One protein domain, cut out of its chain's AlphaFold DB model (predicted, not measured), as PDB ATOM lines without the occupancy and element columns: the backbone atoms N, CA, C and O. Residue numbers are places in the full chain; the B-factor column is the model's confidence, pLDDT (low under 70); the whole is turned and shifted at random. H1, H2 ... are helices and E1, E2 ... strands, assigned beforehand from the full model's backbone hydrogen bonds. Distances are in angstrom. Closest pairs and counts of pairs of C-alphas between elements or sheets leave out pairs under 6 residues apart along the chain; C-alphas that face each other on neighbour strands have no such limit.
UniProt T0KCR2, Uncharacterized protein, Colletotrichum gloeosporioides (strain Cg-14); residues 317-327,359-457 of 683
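What this domain is: This is residues 317 to 327 and 359 to 457 of the 683 residues of an uncharacterized protein of Colletotrichum gloeosporioides (strain Cg-14) (UniProt T0KCR2). Picture a small compact head built on a strongly twisted sheet of four strands, E1 to E4, with the short helix H2 across it and H1 packed on H2; from this head the long helix H3 sticks out as an arm with its residues 434 to 457. The printed part has 110 residues, with named elements in the order H1 H2 E1 E2 E3 E4 H3, of mixed class. The sheet, in the order E1 E2 E3 E4, is a meander, each strand the antiparallel neighbour of the one before. The whole is loose, with a radius of gyration of the C-alphas of 19.1 A, and spans 66 by 31 by 23 A.

How they stand to each other: Look first at the hairpin of inner strands E2, residues 389 to 394, and E3, residues 406 to 410: N 392 and O 408 are 2.9 A apart, within hydrogen-bond range. Edge strand E1, residues 384 to 386, is antiparallel to E2, with N 386 and O 389 at 2.9 A; edge strand E4, residues 416 to 421, is antiparallel to E3, with N 409 and O 418 at 2.9 A. H2, residues 371 to 379, is on the sheet at a height of 10.1 A. H1, residues 319 to 327, touches H2 at the C-alphas of Val 320 and Leu 373, their closest, 6.0 A apart. H3, residues 422 to 457, only grazes the sheet with its residues 422 to 433. In H1, H2 and H3 every O i to N i+4 pair is within hydrogen-bond range.

Where its parts are: Find C-alpha 319 at (-49.294, 93.052, 85.810), where H1 begins. E4 is 17.0 A long and E2 15.7 A. From C-alpha 422 at (-57.437, 111.947, 83.402), H3 runs 51.9 A to C-alpha 457 at (-33.851, 153.126, 62.391).

The domain as a whole: Residues 328 to 358 are not printed; C-alphas 327 and 359 are 24.6 A apart across the cut. The link E2 to E3 is long, and in it residues 397 to 404 have pLDDT under 70.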
ATOM      1  N   THR A 317     -52.628  97.096  80.847       75.75
ATOM      2  CA  THR A 317     -53.118  95.874  81.515       75.75
ATOM      3  C   THR A 317     -52.005  94.885  81.885       75.75
ATOM      4  O   THR A 317     -52.290  93.775  82.337       75.75
ATOM      5  N   THR A 318     -50.723  95.243  81.720       85.00
ATOM      6  CA  THR A 318     -49.630  94.385  82.206       85.00
ATOM      7  C   THR A 318     -49.610  94.342  83.740       85.00
ATOM      8  O   THR A 318     -49.820  95.371  84.389       85.00
ATOM      9  N   PRO A 319     -49.301  93.181  84.354       88.00
ATOM     10  CA  PRO A 319     -49.294  93.052  85.810       88.00
ATOM     11  C   PRO A 319     -48.279  93.995  86.473       88.00
ATOM     12  O   PRO A 319     -48.528  94.467  87.569       88.00
ATOM     13  N   VAL A 320     -47.182  94.340  85.788       89.75
ATOM     14  CA  VAL A 320     -46.177  95.297  86.283       89.75
ATOM     15  C   VAL A 320     -46.767  96.703  86.459       89.75
ATOM     16  O   VAL A 320     -46.490  97.353  87.465       89.75
ATOM     17  N   VAL A 321     -47.605  97.167  85.521       89.06
ATOM     18  CA  VAL A 321     -48.310  98.457  85.640       89.06
ATOM     19  C   VAL A 321     -49.355  98.393  86.757       89.06
ATOM     20  O   VAL A 321     -49.412  99.301  87.584       89.06
ATOM     21  N   ALA A 322     -50.127  97.305  86.830       89.62
ATOM     22  CA  ALA A 322     -51.151  97.110  87.856       89.62
ATOM     23  C   ALA A 322     -50.567  97.062  89.283       89.62
ATOM     24  O   ALA A 322     -51.072  97.740  90.177       89.62
ATOM     25  N   THR A 323     -49.480  96.310  89.494       90.81
ATOM     26  CA  THR A 323     -48.765  96.249  90.777       90.81
ATOM     27  C   THR A 323     -48.154  97.601  91.125       90.81
ATOM     28  O   THR A 323     -48.384  98.077  92.229       90.81
ATOM     29  N   PHE A 324     -47.476  98.274  90.186       91.38
ATOM     30  CA  PHE A 324     -46.935  99.612  90.445       91.38
ATOM     31  C   PHE A 324     -48.021 100.606  90.862       91.38
ATOM     32  O   PHE A 324     -47.827 101.323  91.835       91.38
ATOM     33  N   LEU A 325     -49.161 100.646  90.166       90.25
ATOM     34  CA  LEU A 325     -50.267 101.529  90.541       90.25
ATOM     35  C   LEU A 325     -50.872 101.158  91.894       90.25
ATOM     36  O   LEU A 325     -51.163 102.051  92.683       90.25
ATOM     37  N   SER A 326     -51.004  99.864  92.190       89.69
ATOM     38  CA  SER A 326     -51.480  99.393  93.493       89.69
ATOM     39  C   SER A 326     -50.536  99.828  94.616       89.69
ATOM     40  O   SER A 326     -50.989 100.433  95.579       89.69
ATOM     41  N   ASP A 327     -49.227  99.609  94.469       89.75
ATOM     42  CA  ASP A 327     -48.210  99.997  95.455       89.75
ATOM     43  C   ASP A 327     -48.097 101.523  95.591       89.75
ATOM     44  O   ASP A 327     -47.950 102.054  96.697       89.75
ATOM     45  N   ILE A 359     -43.710 122.253  82.843       81.75
ATOM     46  CA  ILE A 359     -44.429 121.202  83.574       81.75
ATOM     47  C   ILE A 359     -45.244 121.857  84.702       81.75
ATOM     48  O   ILE A 359     -44.664 122.532  85.557       81.75
ATOM     49  N   PRO A 360     -46.578 121.681  84.738       81.75
ATOM     50  CA  PRO A 360     -47.401 122.250  85.793       81.75
ATOM     51  C   PRO A 360     -46.973 121.743  87.169       81.75
ATOM     52  O   PRO A 360     -46.880 120.538  87.390       81.75
ATOM     53  N   SER A 361     -46.821 122.646  88.138       82.38
ATOM     54  CA  SER A 361     -46.630 122.269  89.548       82.38
ATOM     55  C   SER A 361     -47.794 121.434  90.101       82.38
ATOM     56  O   SER A 361     -47.623 120.684  91.058       82.38
ATOM     57  N   THR A 362     -48.968 121.510  89.466       86.69
ATOM     58  CA  THR A 362     -50.141 120.675  89.749       86.69
ATOM     59  C   THR A 362     -49.989 119.215  89.315       86.69
ATOM     60  O   THR A 362     -50.806 118.402  89.730       86.69
ATOM     61  N   TRP A 363     -48.973 118.852  88.520       89.00
ATOM     62  CA  TRP A 363     -48.681 117.452  88.163       89.00
ATOM     63  C   TRP A 363     -47.910 116.692  89.249       89.00
ATOM     64  O   TRP A 363     -47.665 115.497  89.102       89.00
ATOM     65  N   GLY A 364     -47.505 117.376  90.321       89.56
ATOM     66  CA  GLY A 364     -46.676 116.787  91.363       89.56
ATOM     67  C   GLY A 364     -45.254 116.451  90.899       89.56
ATOM     68  O   GLY A 364     -44.811 116.758  89.784       89.56
ATOM     69  N   GLU A 365     -44.508 115.836  91.810       90.50
ATOM     70  CA  GLU A 365     -43.149 115.379  91.546       90.50
ATOM     71  C   GLU A 365     -43.152 114.073  90.735       90.50
ATOM     72  O   GLU A 365     -44.023 113.224  90.904       90.50
ATOM     73  N   ALA A 366     -42.172 113.903  89.841       93.50
ATOM     74  CA  ALA A 366     -41.995 112.640  89.134       93.50
ATOM     75  C   ALA A 366     -41.325 111.606  90.051       93.50
ATOM     76  O   ALA A 366     -40.193 111.800  90.503       93.50
ATOM     77  N   VAL A 367     -42.000 110.489  90.290       94.25
ATOM     78  CA  VAL A 367     -41.488 109.385  91.105       94.25
ATOM     79  C   VAL A 367     -40.620 108.475  90.236       94.25
ATOM     80  O   VAL A 367     -40.877 108.306  89.042       94.25
ATOM     81  N   GLU A 368     -39.547 107.931  90.805       95.88
ATOM     82  CA  GLU A 368     -38.682 106.972  90.115       95.88
ATOM     83  C   GLU A 368     -39.428 105.648  89.892       95.88
ATOM     84  O   GLU A 368     -40.053 105.106  90.801       95.88
ATOM     85  N   MET A 369     -39.407 105.149  88.657       95.62
ATOM     86  CA  MET A 369     -40.059 103.895  88.292       95.62
ATOM     87  C   MET A 369     -39.182 102.697  88.666       95.62
ATOM     88  O   MET A 369     -37.971 102.741  88.430       95.62
ATOM     89  N   PRO A 370     -39.774 101.574  89.113       96.62
ATOM     90  CA  PRO A 370     -39.088 100.287  89.122       96.62
ATOM     91  C   PRO A 370     -38.496  99.972  87.742       96.62
ATOM     92  O   PRO A 370     -39.130 100.238  86.718       96.62
ATOM     93  N   ALA A 371     -37.301  99.377  87.703       95.88
ATOM     94  CA  ALA A 371     -36.584  99.109  86.453       95.88
ATOM     95  C   ALA A 371     -37.407  98.273  85.456       95.88
ATOM     96  O   ALA A 371     -37.377  98.547  84.257       95.88
ATOM     97  N   ASP A 372     -38.203  97.322  85.952       95.31
ATOM     98  CA  ASP A 372     -39.080  96.487  85.128       95.31
ATOM     99  C   ASP A 372     -40.232  97.292  84.512       95.31
ATOM    100  O   ASP A 372     -40.571  97.091  83.345       95.31
ATOM    101  N   LEU A 373     -40.800  98.257  85.245       95.00
ATOM    102  CA  LEU A 373     -41.827  99.155  84.717       95.00
ATOM    103  C   LEU A 373     -41.225 100.114  83.693       95.00
ATOM    104  O   LEU A 373     -41.771 100.270  82.603       95.00
ATOM    105  N   ALA A 374     -40.080 100.715  84.021       96.19
ATOM    106  CA  ALA A 374     -39.344 101.591  83.121       96.19
ATOM    107  C   ALA A 374     -39.002 100.862  81.814       96.19
ATOM    108  O   ALA A 374     -39.263 101.383  80.733       96.19
ATOM    109  N   HIS A 375     -38.484  99.633  81.884       94.69
ATOM    110  CA  HIS A 375     -38.235  98.799  80.710       94.69
ATOM    111  C   HIS A 375     -39.530  98.531  79.926       94.69
ATOM    112  O   HIS A 375     -39.578  98.818  78.729       94.69
ATOM    113  N   THR A 376     -40.587  98.066  80.604       95.38
ATOM    114  CA  THR A 376     -41.894  97.742  80.004       95.38
ATOM    115  C   THR A 376     -42.518  98.929  79.275       95.38
ATOM    116  O   THR A 376     -42.949  98.780  78.133       95.38
ATOM    117  N   LEU A 377     -42.530 100.119  79.878       94.50
ATOM    118  CA  LEU A 377     -43.067 101.321  79.240       94.50
ATOM    119  C   LEU A 377     -42.138 101.811  78.121       94.50
ATOM    120  O   LEU A 377     -42.622 102.210  77.063       94.50
ATOM    121  N   ASN A 378     -40.813 101.709  78.277       92.81
ATOM    122  CA  ASN A 378     -39.874 102.165  77.249       92.81
ATOM    123  C   ASN A 378     -39.951 101.358  75.943       92.81
ATOM    124  O   ASN A 378     -39.872 101.973  74.875       92.81
ATOM    125  N   ILE A 379     -40.157 100.036  76.001       93.94
ATOM    126  CA  ILE A 379     -40.366  99.194  74.802       93.94
ATOM    127  C   ILE A 379     -41.773  99.328  74.199       93.94
ATOM    128  O   ILE A 379     -42.006  98.940  73.058       93.94
ATOM    129  N   THR A 380     -42.710  99.878  74.963       92.94
ATOM    130  CA  THR A 380     -44.123  99.998  74.613       92.94
ATOM    131  C   THR A 380     -44.418 101.324  73.904       92.94
ATOM    132  O   THR A 380     -44.125 102.399  74.434       92.94
ATOM    133  N   THR A 381     -45.093 101.288  72.752       94.25
ATOM    134  CA  THR A 381     -45.627 102.489  72.080       94.25
ATOM    135  C   THR A 381     -46.531 103.296  73.021       94.25
ATOM    136  O   THR A 381     -47.491 102.755  73.557       94.25
ATOM    137  N   ALA A 382     -46.222 104.579  73.225       95.50
ATOM    138  CA  ALA A 382     -47.057 105.478  74.023       95.50
ATOM    139  C   ALA A 382     -48.368 105.816  73.296       95.50
ATOM    140  O   ALA A 382     -48.397 105.845  72.064       95.50
ATOM    141  N   ASP A 383     -49.425 106.120  74.051       94.75
ATOM    142  CA  ASP A 383     -50.722 106.497  73.480       94.75
ATOM    143  C   ASP A 383     -50.667 107.899  72.868       94.75
ATOM    144  O   ASP A 383     -51.189 108.136  71.779       94.75
ATOM    145  N   CYS A 384     -49.956 108.822  73.524       95.62
ATOM    146  CA  CYS A 384     -49.486 110.049  72.889       95.62
ATOM    147  C   CYS A 384     -48.145 110.531  73.471       95.62
ATOM    148  O   CYS A 384     -47.623 109.996  74.452       95.62
ATOM    149  N   VAL A 385     -47.560 111.551  72.836       95.44
ATOM    150  CA  VAL A 385     -46.333 112.211  73.302       95.44
ATOM    151  C   VAL A 385     -46.634 113.684  73.553       95.44
ATOM    152  O   VAL A 385     -46.924 114.437  72.625       95.44
ATOM    153  N   PHE A 386     -46.533 114.115  74.808       94.31
ATOM    154  CA  PHE A 386     -46.760 115.499  75.213       94.31
ATOM    155  C   PHE A 386     -45.433 116.154  75.586       94.31
ATOM    156  O   PHE A 386     -44.842 115.819  76.608       94.31
ATOM    157  N   ARG A 387     -44.940 117.095  74.765       90.75
ATOM    158  CA  ARG A 387     -43.705 117.863  75.052       90.75
ATOM    159  C   ARG A 387     -42.534 116.942  75.471       90.75
ATOM    160  O   ARG A 387     -41.956 117.095  76.545       90.75
ATOM    161  N   GLN A 388     -42.224 115.954  74.627       93.62
ATOM    162  CA  GLN A 388     -41.206 114.902  74.843       93.62
ATOM    163  C   GLN A 388     -41.492 113.896  75.980       93.62
ATOM    164  O   GLN A 388     -40.739 112.936  76.128       93.62
ATOM    165  N   HIS A 389     -42.572 114.054  76.750       94.12
ATOM    166  CA  HIS A 389     -43.023 113.052  77.716       94.12
ATOM    167  C   HIS A 389     -43.907 112.013  77.022       94.12
ATOM    168  O   HIS A 389     -44.729 112.363  76.173       94.12
ATOM    169  N   ARG A 390     -43.755 110.740  77.389       95.88
ATOM    170  CA  ARG A 390     -44.576 109.633  76.877       95.88
ATOM    171  C   ARG A 390     -45.787 109.471  77.787       95.88
ATOM    172  O   ARG A 390     -45.619 109.351  78.998       95.88
ATOM    173  N   VAL A 391     -46.984 109.503  77.217       96.50
ATOM    174  CA  VAL A 391     -48.246 109.458  77.961       96.50
ATOM    175  C   VAL A 391     -48.934 108.126  77.691       96.50
ATOM    176  O   VAL A 391     -49.056 107.722  76.533       96.50
ATOM    177  N   TYR A 392     -49.371 107.468  78.761       95.62
ATOM    178  CA  TYR A 392     -50.120 106.215  78.715       95.62
ATOM    179  C   TYR A 392     -51.423 106.382  79.494       95.62
ATOM    180  O   TYR A 392     -51.396 106.858  80.635       95.62
ATOM    181  N   PHE A 393     -52.540 105.983  78.893       93.69
ATOM    182  CA  PHE A 393     -53.849 105.964  79.541       93.69
ATOM    183  C   PHE A 393     -54.085 104.571  80.121       93.69
ATOM    184  O   PHE A 393     -54.177 103.572  79.401       93.69
ATOM    185  N   VAL A 394     -54.120 104.501  81.446       92.69
ATOM    186  CA  VAL A 394     -54.447 103.291  82.188       92.69
ATOM    187  C   VAL A 394     -55.946 103.333  82.471       92.69
ATOM    188  O   VAL A 394     -56.364 104.153  83.286       92.69
ATOM    189  N   PRO A 395     -56.767 102.492  81.813       88.50
ATOM    190  CA  PRO A 395     -58.149 102.343  82.236       88.50
ATOM    191  C   PRO A 395     -58.141 101.791  83.661       88.50
ATOM    192  O   PRO A 395     -57.443 100.808  83.942       88.50
ATOM    193  N   ASP A 396     -58.868 102.443  84.561       81.00
ATOM    194  CA  ASP A 396     -58.804 102.100  85.977       81.00
ATOM    195  C   ASP A 396     -59.375 100.695  86.208       81.00
ATOM    196  O   ASP A 396     -60.543 100.411  85.953       81.00
ATOM    197  N   LEU A 397     -58.523  99.784  86.693       67.44
ATOM    198  CA  LEU A 397     -58.821  98.347  86.808       67.44
ATOM    199  C   LEU A 397     -59.950  98.011  87.804       67.44
ATOM    200  O   LEU A 397     -60.297  96.841  87.962       67.44
ATOM    201  N   TRP A 398     -60.473  99.016  88.507       63.44
ATOM    202  CA  TRP A 398     -61.371  98.888  89.652       63.44
ATOM    203  C   TRP A 398     -62.637  99.761  89.562       63.44
ATOM    204  O   TRP A 398     -63.573  99.496  90.314       63.44
ATOM    205  N   GLU A 399     -62.728 100.719  88.626       62.56
ATOM    206  CA  GLU A 399     -63.951 101.503  88.390       62.56
ATOM    207  C   GLU A 399     -64.606 101.126  87.054       62.56
ATOM    208  O   GLU A 399     -64.132 101.468  85.973       62.56
ATOM    209  N   THR A 400     -65.758 100.453  87.121       58.19
ATOM    210  CA  THR A 400     -66.596 100.123  85.951       58.19
ATOM    211  C   THR A 400     -67.225 101.337  85.271       58.19
ATOM    212  O   THR A 400     -67.799 101.212  84.190       58.19
ATOM    213  N   ASP A 401     -67.140 102.497  85.915       67.19
ATOM    214  CA  ASP A 401     -67.988 103.653  85.644       67.19
ATOM    215  C   ASP A 401     -67.296 104.658  84.698       67.19
ATOM    216  O   ASP A 401     -67.905 105.638  84.272       67.19
ATOM    217  N   GLY A 402     -66.037 104.389  84.318       60.19
ATOM    218  CA  GLY A 402     -65.286 105.127  83.292       60.19
ATOM    219  C   GLY A 402     -64.825 106.534  83.692       60.19
ATOM    220  O   GLY A 402     -64.332 107.274  82.844       60.19
ATOM    221  N   GLU A 403     -64.993 106.923  84.958       62.22
ATOM    222  CA  GLU A 403     -64.658 108.266  85.459       62.22
ATOM    223  C   GLU A 403     -63.241 108.342  86.083       62.22
ATOM    224  O   GLU A 403     -62.688 109.436  86.227       62.22
ATOM    225  N   GLY A 404     -62.630 107.188  86.387       64.19
ATOM    226  CA  GLY A 404     -61.378 107.062  87.146       64.19
ATOM    227  C   GLY A 404     -60.053 107.105  86.371       64.19
ATOM    228  O   GLY A 404     -59.016 107.221  87.015       64.19
ATOM    229  N   ASP A 405     -60.050 107.042  85.029       86.56
ATOM    230  CA  ASP A 405     -58.852 106.787  84.197       86.56
ATOM    231  C   ASP A 405     -57.543 107.433  84.705       86.56
ATOM    232  O   ASP A 405     -57.362 108.661  84.714       86.56
ATOM    233  N   THR A 406     -56.582 106.587  85.079       92.75
ATOM    234  CA  THR A 406     -55.250 107.001  85.523       92.75
ATOM    235  C   THR A 406     -54.332 107.267  84.327       92.75
ATOM    236  O   THR A 406     -54.199 106.462  83.410       92.75
ATOM    237  N   VAL A 407     -53.613 108.388  84.340       94.88
ATOM    238  CA  VAL A 407     -52.664 108.785  83.292       94.88
ATOM    239  C   VAL A 407     -51.234 108.721  83.817       94.88
ATOM    240  O   VAL A 407     -50.866 109.426  84.760       94.88
ATOM    241  N   LEU A 408     -50.401 107.913  83.159       96.12
ATOM    242  CA  LEU A 408     -48.964 107.837  83.409       96.12
ATOM    243  C   LEU A 408     -48.221 108.760  82.441       96.12
ATOM    244  O   LEU A 408     -48.171 108.506  81.237       96.12
ATOM    245  N   VAL A 409     -47.598 109.812  82.970       96.38
ATOM    246  CA  VAL A 409     -46.750 110.732  82.202       96.38
ATOM    247  C   VAL A 409     -45.283 110.423  82.492       96.38
ATOM    248  O   VAL A 409     -44.714 110.861  83.496       96.38
ATOM    249  N   VAL A 410     -44.661 109.646  81.610       96.25
ATOM    250  CA  VAL A 410     -43.255 109.239  81.697       96.25
ATOM    251  C   VAL A 410     -42.350 110.358  81.179       96.25
ATOM    252  O   VAL A 410     -42.524 110.877  80.075       96.25
ATOM    253  N   THR A 411     -41.365 110.724  81.995       95.38
ATOM    254  CA  THR A 411     -40.341 111.737  81.688       95.38
ATOM    255  C   THR A 411     -39.462 111.350  80.486       95.38
ATOM    256  O   THR A 411     -39.307 110.160  80.207       95.38
ATOM    257  N   PRO A 412     -38.814 112.311  79.790       94.56
ATOM    258  CA  PRO A 412     -38.002 112.022  78.602       94.56
ATOM    259  C   PRO A 412     -36.826 111.060  78.843       94.56
ATOM    260  O   PRO A 412     -36.364 110.415  77.907       94.56
ATOM    261  N   CYS A 413     -36.343 110.935  80.086       94.19
ATOM    262  CA  CYS A 413     -35.300 109.971  80.447       94.19
ATOM    263  C   CYS A 413     -35.814 108.532  80.619       94.19
ATOM    264  O   CYS A 413     -35.007 107.626  80.804       94.19
ATOM    265  N   GLY A 414     -37.131 108.303  80.581       95.06
ATOM    266  CA  GLY A 414     -37.724 106.965  80.641       95.06
ATOM    267  C   GLY A 414     -37.596 106.257  81.994       95.06
ATOM    268  O   GLY A 414     -37.897 105.070  82.062       95.06
ATOM    269  N   THR A 415     -37.152 106.949  83.051       96.00
ATOM    270  CA  THR A 415     -36.918 106.381  84.397       96.00
ATOM    271  C   THR A 415     -37.808 106.965  85.493       96.00
ATOM    272  O   THR A 415     -37.938 106.350  86.544       96.00
ATOM    273  N   ARG A 416     -38.448 108.121  85.276       95.44
ATOM    274  CA  ARG A 416     -39.403 108.721  86.229       95.44
ATOM    275  C   ARG A 416     -40.778 108.895  85.592       95.44
ATOM    276  O   ARG A 416     -40.864 109.197  84.397       95.44
ATOM    277  N   VAL A 417     -41.834 108.768  86.387       95.81
ATOM    278  CA  VAL A 417     -43.235 108.898  85.965       95.81
ATOM    279  C   VAL A 417     -44.003 109.819  86.906       95.81
ATOM    280  O   VAL A 417     -43.713 109.890  88.098       95.81
ATOM    281  N   ARG A 418     -44.990 110.534  86.370       95.19
ATOM    282  CA  ARG A 418     -46.035 111.200  87.152       95.19
ATOM    283  C   ARG A 418     -47.340 110.446  86.951       95.19
ATOM    284  O   ARG A 418     -47.668 110.109  85.814       95.19
ATOM    285  N   VAL A 419     -48.055 110.194  88.039       94.69
ATOM    286  CA  VAL A 419     -49.370 109.541  88.027       94.69
ATOM    287  C   VAL A 419     -50.417 110.622  88.271       94.69
ATOM    288  O   VAL A 419     -50.370 111.306  89.293       94.69
ATOM    289  N   LEU A 420     -51.314 110.818  87.309       94.44
ATOM    290  CA  LEU A 420     -52.345 111.858  87.308       94.44
ATOM    291  C   LEU A 420     -53.714 111.213  87.084       94.44
ATOM    292  O   LEU A 420     -53.789 110.189  86.419       94.44
ATOM    293  N   SER A 421     -54.803 111.839  87.530       93.00
ATOM    294  CA  SER A 421     -56.124 111.497  86.985       93.00
ATOM    295  C   SER A 421     -56.300 112.102  85.590       93.00
ATOM    296  O   SER A 421     -55.738 113.161  85.280       93.00
ATOM    297  N   TYR A 422     -57.119 111.471  84.749       92.50
ATOM    298  CA  TYR A 422     -57.437 111.947  83.402       92.50
ATOM    299  C   TYR A 422     -57.938 113.400  83.389       92.50
ATOM    300  O   TYR A 422     -57.421 114.232  82.640       92.50
ATOM    301  N   LEU A 423     -58.863 113.752  84.290       92.00
ATOM    302  CA  LEU A 423     -59.385 115.119  84.423       92.00
ATOM    303  C   LEU A 423     -58.289 116.143  84.765       92.00
ATOM    304  O   LEU A 423     -58.280 117.261  84.230       92.00
ATOM    305  N   LEU A 424     -57.334 115.768  85.624       93.12
ATOM    306  CA  LEU A 424     -56.188 116.614  85.947       93.12
ATOM    307  C   LEU A 424     -55.277 116.771  84.726       93.12
ATOM    308  O   LEU A 424     -54.919 117.900  84.396       93.12
ATOM    309  N   TYR A 425     -54.949 115.686  84.020       94.75
ATOM    310  CA  TYR A 425     -54.120 115.724  82.810       94.75
ATOM    311  C   TYR A 425     -54.738 116.579  81.689       94.75
ATOM    312  O   TYR A 425     -54.058 117.441  81.128       94.75
ATOM    313  N   VAL A 426     -56.029 116.412  81.383       93.88
ATOM    314  CA  VAL A 426     -56.711 117.159  80.309       93.88
ATOM    315  C   VAL A 426     -56.782 118.657  80.621       93.88
ATOM    316  O   VAL A 426     -56.385 119.479  79.795       93.88
ATOM    317  N   SER A 427     -57.229 119.033  81.824       92.69
ATOM    318  CA  SER A 427     -57.382 120.449  82.206       92.69
ATOM    319  C   SER A 427     -56.053 121.218  82.194       92.69
ATOM    320  O   SER A 427     -55.972 122.360  81.738       92.69
ATOM    321  N   THR A 428     -54.982 120.578  82.651       92.75
ATOM    322  CA  THR A 428     -53.645 121.179  82.749       92.75
ATOM    323  C   THR A 428     -52.874 121.166  81.430       92.75
ATOM    324  O   THR A 428     -52.227 122.163  81.112       92.75
ATOM    325  N   SER A 429     -52.955 120.099  80.626       93.12
ATOM    326  CA  SER A 429     -52.335 120.056  79.291       93.12
ATOM    327  C   SER A 429     -52.962 121.091  78.349       93.12
ATOM    328  O   SER A 429     -52.236 121.765  77.611       93.12
ATOM    329  N   ALA A 430     -54.279 121.315  78.450       92.94
ATOM    330  CA  ALA A 430     -54.965 122.417  77.781       92.94
ATOM    331  C   ALA A 430     -54.402 123.787  78.206       92.94
ATOM    332  O   ALA A 430     -54.051 124.594  77.342       92.94
ATOM    333  N   ALA A 431     -54.227 124.027  79.511       90.81
ATOM    334  CA  ALA A 431     -53.657 125.273  80.033       90.81
ATOM    335  C   ALA A 431     -52.188 125.496  79.608       90.81
ATOM    336  O   ALA A 431     -51.809 126.616  79.265       90.81
ATOM    337  N   VAL A 432     -51.361 124.443  79.570       90.94
ATOM    338  CA  VAL A 432     -49.978 124.505  79.053       90.94
ATOM    339  C   VAL A 432     -49.966 124.858  77.565       90.94
ATOM    340  O   VAL A 432     -49.212 125.734  77.144       90.94
ATOM    341  N   ASN A 433     -50.822 124.221  76.764       91.50
ATOM    342  CA  ASN A 433     -50.930 124.501  75.330       91.50
ATOM    343  C   ASN A 433     -51.540 125.876  75.026       91.50
ATOM    344  O   ASN A 433     -51.247 126.455  73.981       91.50
ATOM    345  N   GLN A 434     -52.378 126.417  75.909       92.88
ATOM    346  CA  GLN A 434     -52.832 127.802  75.825       92.88
ATOM    347  C   GLN A 434     -51.671 128.773  76.080       92.88
ATOM    348  O   GLN A 434     -51.341 129.542  75.181       92.88
ATOM    349  N   ARG A 435     -50.975 128.658  77.220       90.75
ATOM    350  CA  ARG A 435     -49.827 129.527  77.552       90.75
ATOM    351  C   ARG A 435     -48.715 129.479  76.508       90.75
ATOM    352  O   ARG A 435     -48.084 130.491  76.237       90.75
ATOM    353  N   ALA A 436     -48.470 128.311  75.912       89.94
ATOM    354  CA  ALA A 436     -47.484 128.178  74.844       89.94
ATOM    355  C   ALA A 436     -47.880 128.956  73.576       89.94
ATOM    356  O   ALA A 436     -47.018 129.591  72.982       89.94
ATOM    357  N   ARG A 437     -49.167 128.951  73.198       94.12
ATOM    358  CA  ARG A 437     -49.680 129.748  72.068       94.12
ATOM    359  C   ARG A 437     -49.667 131.245  72.375       94.12
ATOM    360  O   ARG A 437     -49.286 132.032  71.521       94.12
ATOM    361  N   GLU A 438     -50.020 131.637  73.598       94.69
ATOM    362  CA  GLU A 438     -49.926 133.030  74.059       94.69
ATOM    363  C   GLU A 438     -48.472 133.539  74.018       94.69
ATOM    364  O   GLU A 438     -48.217 134.642  73.541       94.69
ATOM    365  N   ALA A 439     -47.504 132.715  74.438       92.88
ATOM    366  CA  ALA A 439     -46.079 133.040  74.358       92.88
ATOM    367  C   ALA A 439     -45.552 133.113  72.910       92.88
ATOM    368  O   ALA A 439     -44.722 133.967  72.609       92.88
ATOM    369  N   GLU A 440     -46.036 132.250  72.014       95.00
ATOM    370  CA  GLU A 440     -45.694 132.267  70.585       95.00
ATOM    371  C   GLU A 440     -46.234 133.528  69.887       95.00
ATOM    372  O   GLU A 440     -45.486 134.209  69.187       95.00
ATOM    373  N   LEU A 441     -47.488 133.908  70.161       96.75
ATOM    374  CA  LEU A 441     -48.080 135.160  69.677       96.75
ATOM    375  C   LEU A 441     -47.335 136.390  70.217       96.75
ATOM    376  O   LEU A 441     -47.016 137.296  69.450       96.75
ATOM    377  N   ALA A 442     -46.984 136.405  71.508       96.12
ATOM    378  CA  ALA A 442     -46.198 137.487  72.101       96.12
ATOM    379  C   ALA A 442     -44.787 137.595  71.488       96.12
ATOM    380  O   ALA A 442     -44.292 138.702  71.270       96.12
ATOM    381  N   ALA A 443     -44.147 136.466  71.162       96.50
ATOM    382  CA  ALA A 443     -42.862 136.447  70.464       96.50
ATOM    383  C   ALA A 443     -42.985 136.970  69.020       96.50
ATOM    384  O   ALA A 443     -42.167 137.787  68.596       96.50
ATOM    385  N   GLN A 444     -44.034 136.573  68.293       97.12
ATOM    386  CA  GLN A 444     -44.316 137.073  66.945       97.12
ATOM    387  C   GLN A 444     -44.613 138.582  66.946       97.12
ATOM    388  O   GLN A 444     -44.167 139.313  66.058       97.12
ATOM    389  N   GLU A 445     -45.333 139.082  67.954       97.44
ATOM    390  CA  GLU A 445     -45.581 140.515  68.105       97.44
ATOM    391  C   GLU A 445     -44.291 141.280  68.443       97.44
ATOM    392  O   GLU A 445     -44.032 142.338  67.866       97.44
ATOM    393  N   ALA A 446     -43.440 140.728  69.314       97.00
ATOM    394  CA  ALA A 446     -42.126 141.289  69.616       97.00
ATOM    395  C   ALA A 446     -41.229 141.356  68.365       97.00
ATOM    396  O   ALA A 446     -40.616 142.395  68.124       97.00
ATOM    397  N   GLU A 447     -41.221 140.320  67.519       97.44
ATOM    398  CA  GLU A 447     -40.514 140.333  66.231       97.44
ATOM    399  C   GLU A 447     -41.083 141.408  65.286       97.44
ATOM    400  O   GLU A 447     -40.327 142.189  64.701       97.44
ATOM    401  N   ARG A 448     -42.417 141.529  65.174       97.19
ATOM    402  CA  ARG A 448     -43.062 142.602  64.388       97.19
ATOM    403  C   ARG A 448     -42.674 143.993  64.897       97.19
ATOM    404  O   ARG A 448     -42.380 144.870  64.080       97.19
ATOM    405  N   ARG A 449     -42.639 144.199  66.219       96.75
ATOM    406  CA  ARG A 449     -42.203 145.455  66.853       96.75
ATOM    407  C   ARG A 449     -40.726 145.734  66.563       96.75
ATOM    408  O   ARG A 449     -40.422 146.822  66.079       96.75
ATOM    409  N   GLN A 450     -39.841 144.750  66.733       96.06
ATOM    410  CA  GLN A 450     -38.409 144.862  66.428       96.06
ATOM    411  C   GLN A 450     -38.166 145.188  64.946       96.06
ATOM    412  O   GLN A 450     -37.384 146.079  64.631       96.06
ATOM    413  N   LYS A 451     -38.889 144.543  64.023       96.44
ATOM    414  CA  LYS A 451     -38.812 144.811  62.578       96.44
ATOM    415  C   LYS A 451     -39.353 146.197  62.209       96.44
ATOM    416  O   LYS A 451     -38.798 146.853  61.325       96.44
ATOM    417  N   LYS A 452     -40.405 146.683  62.885       95.19
ATOM    418  CA  LYS A 452     -40.907 148.064  62.731       95.19
ATOM    419  C   LYS A 452     -39.896 149.078  63.275       95.19
ATOM    420  O   LYS A 452     -39.653 150.088  62.619       95.19
ATOM    421  N   GLU A 453     -39.262 148.803  64.412       92.62
ATOM    422  CA  GLU A 453     -38.189 149.636  64.967       92.62
ATOM    423  C   GLU A 453     -36.958 149.658  64.055       92.62
ATOM    424  O   GLU A 453     -36.453 150.732  63.741       92.62
ATOM    425  N   GLU A 454     -36.517 148.508  63.542       90.56
ATOM    426  CA  GLU A 454     -35.400 148.426  62.600       90.56
ATOM    427  C   GLU A 454     -35.701 149.208  61.313       90.56
ATOM    428  O   GLU A 454     -34.874 150.004  60.863       90.56
ATOM    429  N   ARG A 455     -36.914 149.075  60.755       88.88
ATOM    430  CA  ARG A 455     -37.383 149.908  59.634       88.88
ATOM    431  C   ARG A 455     -37.355 151.399  59.980       88.88
ATOM    432  O   ARG A 455     -36.909 152.186  59.149       88.88
ATOM    433  N   ARG A 456     -37.758 151.807  61.192       86.75
ATOM    434  CA  ARG A 456     -37.653 153.209  61.645       86.75
ATOM    435  C   ARG A 456     -36.198 153.661  61.775       86.75
ATOM    436  O   ARG A 456     -35.889 154.745  61.298       86.75
ATOM    437  N   ARG A 457     -35.297 152.838  62.322       82.38
ATOM    438  CA  ARG A 457     -33.851 153.126  62.391       82.38
ATOM    439  C   ARG A 457     -33.237 153.262  60.994       82.38
ATOM    440  O   ARG A 457     -32.454 154.179  60.778       82.38
TER     441      ARG A 457